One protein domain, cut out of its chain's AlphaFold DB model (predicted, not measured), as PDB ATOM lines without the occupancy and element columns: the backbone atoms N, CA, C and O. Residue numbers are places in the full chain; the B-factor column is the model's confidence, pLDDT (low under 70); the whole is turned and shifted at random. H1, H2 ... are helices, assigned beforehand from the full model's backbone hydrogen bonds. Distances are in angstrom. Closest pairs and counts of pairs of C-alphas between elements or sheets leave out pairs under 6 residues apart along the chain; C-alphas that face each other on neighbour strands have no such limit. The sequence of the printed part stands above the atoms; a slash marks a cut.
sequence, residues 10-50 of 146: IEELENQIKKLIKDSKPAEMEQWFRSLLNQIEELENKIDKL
ATOM      1  N   ILE A  10     148.152 157.938 131.417       77.06
ATOM      2  CA  ILE A  10     146.876 158.593 131.746       77.06
ATOM      3  C   ILE A  10     146.635 158.570 133.261       77.06
ATOM      4  O   ILE A  10     146.287 159.584 133.859       77.06
ATOM      5  N   GLU A  11     146.868 157.427 133.897       83.62
ATOM      6  CA  GLU A  11     146.666 157.238 135.334       83.62
ATOM      7  C   GLU A  11     147.660 158.064 136.171       83.62
ATOM      8  O   GLU A  11     147.333 158.592 137.238       83.62
ATOM      9  N   GLU A  12     148.873 158.255 135.657       84.31
ATOM     10  CA  GLU A  12     149.893 159.101 136.272       84.31
ATOM     11  C   GLU A  12     149.532 160.596 136.188       84.31
ATOM     12  O   GLU A  12     149.705 161.327 137.169       84.31
ATOM     13  N   LEU A  13     148.936 161.036 135.073       79.56
ATOM     14  CA  LEU A  13     148.375 162.384 134.920       79.56
ATOM     15  C   LEU A  13     147.206 162.634 135.885       79.56
ATOM     16  O   LEU A  13     147.170 163.664 136.565       79.56
ATOM     17  N   GLU A  14     146.277 161.685 136.011       82.94
ATOM     18  CA  GLU A  14     145.131 161.795 136.925       82.94
ATOM     19  C   GLU A  14     145.551 161.943 138.393       82.94
ATOM     20  O   GLU A  14     144.967 162.726 139.152       82.94
ATOM     21  N   ASN A  15     146.573 161.200 138.812       84.25
ATOM     22  CA  ASN A  15     147.075 161.256 140.181       84.25
ATOM     23  C   ASN A  15     147.757 162.596 140.495       84.25
ATOM     24  O   ASN A  15     147.600 163.129 141.599       84.25
ATOM     25  N   GLN A  16     148.452 163.184 139.520       78.75
ATOM     26  CA  GLN A  16     149.043 164.518 139.654       78.75
ATOM     27  C   GLN A  16     147.969 165.612 139.780       78.75
ATOM     28  O   GLN A  16     148.082 166.474 140.656       78.75
ATOM     29  N   ILE A  17     146.884 165.524 138.996       74.81
ATOM     30  CA  ILE A  17     145.730 166.443 139.062       74.81
ATOM     31  C   ILE A  17     145.131 166.477 140.467       74.81
ATOM     32  O   ILE A  17     144.970 167.543 141.066       74.81
ATOM     33  N   LYS A  18     144.821 165.296 141.017       79.25
ATOM     34  CA  LYS A  18     144.172 165.160 142.330       79.25
ATOM     35  C   LYS A  18     145.009 165.781 143.451       79.25
ATOM     36  O   LYS A  18     144.450 166.369 144.377       79.25
ATOM     37  N   LYS A  19     146.340 165.679 143.367       77.38
ATOM     38  CA  LYS A  19     147.264 166.265 144.348       77.38
ATOM     39  C   LYS A  19     147.283 167.798 144.279       77.38
ATOM     40  O   LYS A  19     147.219 168.445 145.317       77.38
ATOM     41  N   LEU A  20     147.312 168.373 143.077       69.50
ATOM     42  CA  LEU A  20     147.377 169.827 142.875       69.50
ATOM     43  C   LEU A  20     146.098 170.556 143.307       69.50
ATOM     44  O   LEU A  20     146.176 171.623 143.915       69.50
ATOM     45  N   ILE A  21     144.930 169.955 143.058       71.94
ATOM     46  CA  ILE A  21     143.630 170.501 143.487       71.94
ATOM     47  C   ILE A  21     143.557 170.611 145.017       71.94
ATOM     48  O   ILE A  21     143.005 171.574 145.551       71.94
ATOM     49  N   LYS A  22     144.135 169.641 145.733       71.56
ATOM     50  CA  LYS A  22     144.079 169.567 147.198       71.56
ATOM     51  C   LYS A  22     144.853 170.693 147.892       71.56
ATOM     52  O   LYS A  22     144.416 171.153 148.943       71.56
ATOM     53  N   ASP A  23     145.954 171.155 147.301       66.44
ATOM     54  CA  ASP A  23     146.896 172.056 147.975       66.44
ATOM     55  C   ASP A  23     146.732 173.539 147.586       66.44
ATOM     56  O   ASP A  23     147.421 174.382 148.153       66.44
ATOM     57  N   SER A  24     145.809 173.879 146.668       63.25
ATOM     58  CA  SER A  24     145.453 175.256 146.255       63.25
ATOM     59  C   SER A  24     146.651 176.213 146.192       63.25
ATOM     60  O   SER A  24     146.675 177.259 146.840       63.25
ATOM     61  N   LYS A  25     147.659 175.850 145.393       69.75
ATOM     62  CA  LYS A  25     148.807 176.702 145.070       69.75
ATOM     63  C   LYS A  25     148.705 177.176 143.617       69.75
ATOM     64  O   LYS A  25     149.154 176.463 142.719       69.75
ATOM     65  N   PRO A  26     148.123 178.363 143.361       73.56
ATOM     66  CA  PRO A  26     147.856 178.864 142.011       73.56
ATOM     67  C   PRO A  26     149.068 178.852 141.076       73.56
ATOM     68  O   PRO A  26     148.933 178.462 139.925       73.56
ATOM     69  N   ALA A  27     150.256 179.198 141.580       77.06
ATOM     70  CA  ALA A  27     151.481 179.205 140.783       77.06
ATOM     71  C   ALA A  27     151.949 177.792 140.378       77.06
ATOM     72  O   ALA A  27     152.368 177.586 139.241       77.06
ATOM     73  N   GLU A  28     151.841 176.807 141.278       79.94
ATOM     74  CA  GLU A  28     152.179 175.408 140.967       79.94
ATOM     75  C   GLU A  28     151.164 174.814 139.979       79.94
ATOM     76  O   GLU A  28     151.548 174.101 139.052       79.94
ATOM     77  N   MET A  29     149.882 175.170 140.121       78.19
ATOM     78  CA  MET A  29     148.847 174.811 139.150       78.19
ATOM     79  C   MET A  29     149.106 175.439 137.777       78.19
ATOM     80  O   MET A  29     149.012 174.737 136.777       78.19
ATOM     81  N   GLU A  30     149.476 176.721 137.701       83.50
ATOM     82  CA  GLU A  30     149.789 177.381 136.427       83.50
ATOM     83  C   GLU A  30     150.991 176.731 135.727       83.50
ATOM     84  O   GLU A  30     150.932 176.436 134.532       83.50
ATOM     85  N   GLN A  31     152.071 176.460 136.465       86.12
ATOM     86  CA  GLN A  31     153.244 175.780 135.915       86.12
ATOM     87  C   GLN A  31     152.891 174.379 135.400       86.12
ATOM     88  O   GLN A  31     153.353 173.968 134.333       86.12
ATOM     89  N   TRP A  32     152.051 173.657 136.135       83.62
ATOM     90  CA  TRP A  32     151.597 172.338 135.727       83.62
ATOM     91  C   TRP A  32     150.678 172.387 134.497       83.62
ATOM     92  O   TRP A  32     150.887 171.609 133.570       83.62
ATOM     93  N   PHE A  33     149.745 173.345 134.408       86.69
ATOM     94  CA  PHE A  33     148.932 173.546 133.202       86.69
ATOM     95  C   PHE A  33     149.798 173.825 131.969       86.69
ATOM     96  O   PHE A  33     149.546 173.265 130.908       86.69
ATOM     97  N   ARG A  34     150.859 174.631 132.103       90.62
ATOM     98  CA  ARG A  34     151.820 174.860 131.008       90.62
ATOM     99  C   ARG A  34     152.536 173.573 130.595       90.62
ATOM    100  O   ARG A  34     152.674 173.313 129.406       90.62
ATOM    101  N   SER A  35     152.956 172.759 131.565       91.62
ATOM    102  CA  SER A  35     153.566 171.451 131.293       91.62
ATOM    103  C   SER A  35     152.609 170.516 130.553       91.62
ATOM    104  O   SER A  35     153.012 169.864 129.592       91.62
ATOM    105  N   LEU A  36     151.334 170.483 130.951       89.56
ATOM    106  CA  LEU A  36     150.324 169.698 130.249       89.56
ATOM    107  C   LEU A  36     150.110 170.157 128.812       89.56
ATOM    108  O   LEU A  36     150.029 169.317 127.927       89.56
ATOM    109  N   LEU A  37     150.003 171.468 128.582       93.44
ATOM    110  CA  LEU A  37     149.800 172.003 127.235       93.44
ATOM    111  C   LEU A  37     150.940 171.582 126.301       93.44
ATOM    112  O   LEU A  37     150.671 171.111 125.201       93.44
ATOM    113  N   ASN A  38     152.186 171.638 126.777       94.75
ATOM    114  CA  ASN A  38     153.337 171.164 126.007       94.75
ATOM    115  C   ASN A  38     153.265 169.653 125.727       94.75
ATOM    116  O   ASN A  38     153.550 169.214 124.618       94.75
ATOM    117  N   GLN A  39     152.864 168.844 126.713       93.69
ATOM    118  CA  GLN A  39     152.702 167.398 126.515       93.69
ATOM    119  C   GLN A  39     151.598 167.073 125.502       93.69
ATOM    120  O   GLN A  39     151.761 166.153 124.703       93.69
ATOM    121  N   ILE A  40     150.491 167.821 125.519       93.62
ATOM    122  CA  ILE A  40     149.407 167.681 124.542       93.62
ATOM    123  C   ILE A  40     149.932 167.996 123.139       93.62
ATOM    124  O   ILE A  40     149.771 167.169 122.248       93.62
ATOM    125  N   GLU A  41     150.644 169.108 122.964       95.75
ATOM    126  CA  GLU A  41     151.231 169.491 121.674       95.75
ATOM    127  C   GLU A  41     152.233 168.437 121.157       95.75
ATOM    128  O   GLU A  41     152.251 168.088 119.973       95.75
ATOM    129  N   GLU A  42     153.059 167.858 122.032       95.50
ATOM    130  CA  GLU A  42     153.961 166.763 121.660       95.50
ATOM    131  C   GLU A  42     153.212 165.494 121.227       95.50
ATOM    132  O   GLU A  42     153.657 164.791 120.313       95.50
ATOM    133  N   LEU A  43     152.099 165.173 121.890       93.50
ATOM    134  CA  LEU A  43     151.263 164.022 121.552       93.50
ATOM    135  C   LEU A  43     150.530 164.232 120.228       93.50
ATOM    136  O   LEU A  43     150.533 163.321 119.404       93.50
ATOM    137  N   GLU A  44     149.980 165.421 119.989       95.12
ATOM    138  CA  GLU A  44     149.360 165.797 118.714       95.12
ATOM    139  C   GLU A  44     150.363 165.636 117.562       95.12
ATOM    140  O   GLU A  44     150.092 164.933 116.589       95.12
ATOM    141  N   ASN A  45     151.589 166.141 117.732       95.00
ATOM    142  CA  ASN A  45     152.660 165.972 116.747       95.00
ATOM    143  C   ASN A  45     153.042 164.498 116.500       95.00
ATOM    144  O   ASN A  45     153.409 164.124 115.382       95.00
ATOM    145  N   LYS A  46     153.006 163.644 117.533       94.44
ATOM    146  CA  LYS A  46     153.256 162.197 117.385       94.44
ATOM    147  C   LYS A  46     152.113 161.513 116.638       94.44
ATOM    148  O   LYS A  46     152.388 160.694 115.764       94.44
ATOM    149  N   ILE A  47     150.866 161.860 116.954       94.56
ATOM    150  CA  ILE A  47     149.673 161.334 116.284       94.56
ATOM    151  C   ILE A  47     149.705 161.696 114.797       94.56
ATOM    152  O   ILE A  47     149.569 160.806 113.963       94.56
ATOM    153  N   ASP A  48     150.007 162.948 114.451       94.38
ATOM    154  CA  ASP A  48     150.113 163.385 113.054       94.38
ATOM    155  C   ASP A  48     151.169 162.600 112.267       94.38
ATOM    156  O   ASP A  48     150.964 162.247 111.103       94.38
ATOM    157  N   LYS A  49     152.316 162.301 112.891       92.69
ATOM    158  CA  LYS A  49     153.361 161.472 112.274       92.69
ATOM    159  C   LYS A  49     152.903 160.028 112.072       92.69
ATOM    160  O   LYS A  49     153.202 159.456 111.025       92.69
ATOM    161  N   LEU A  50     152.185 159.453 113.039       94.62
ATOM    162  CA  LEU A  50     151.644 158.094 112.943       94.62
ATOM    163  C   LEU A  50     150.579 157.987 111.847       94.62
ATOM    164  O   LEU A  50     150.653 157.074 111.032       94.62
TER     165      LEU A  50
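What this domain is: This is residues 10 to 50 of the 146 residues of an uncharacterized protein of Elusimicrobia bacterium (UniProt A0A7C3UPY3). Two helices make a loose, narrow V: the shorter H1 runs one way, the chain folds back at a tight turn, and the longer H2 returns beside it, closest to it near the turn. The second half of H2, residues 37 to 50, sticks out free. The printed part has 41 residues, with two named helices in the order H1, H2, no named strand, and the class all helix. The whole is loose, with a radius of gyration of the C-alphas of 12.3 A, and flat, spanning 38 by 20 by 7 A.

Where its parts are: Find C-alpha 10 at (146.876, 158.593, 131.746); there H1, residues 10 to 23, begins, and it runs 21.1 A to C-alpha 23 at (146.896, 172.056, 147.975). Pass Ser 24 and Lys 25 and you reach H2, residues 26 to 50, which runs 35.9 A from its first to its last C-alpha and ends at C-alpha 50, at (151.644, 158.094, 112.943).

How they stand to each other: Look at Leu 20 and Met 29, whose C-alphas, 6.4 A apart, are the closest of H1 and H2. The two helices are close but not clearly touching, with 2 pairs of C-alphas within 8 A. Their lines stand at a shallow tilt of 14 degrees, and they run opposite ways. Their centres are 14.9 A apart. In H2 every O i to N i+4 pair is within hydrogen-bond range; in H1, 8 of 10 are.

The domain as a whole: The two C-alphas farthest apart are those of Asp 23 and Leu 50, 38.0 A. The printed part has no cut, and the link from H1 to H2 is tight. Residues 22 to 27 stand free. The mean pLDDT of the printed part is 84.3; look for values under 70 at residue 20 and residues 23 to 25 of this model.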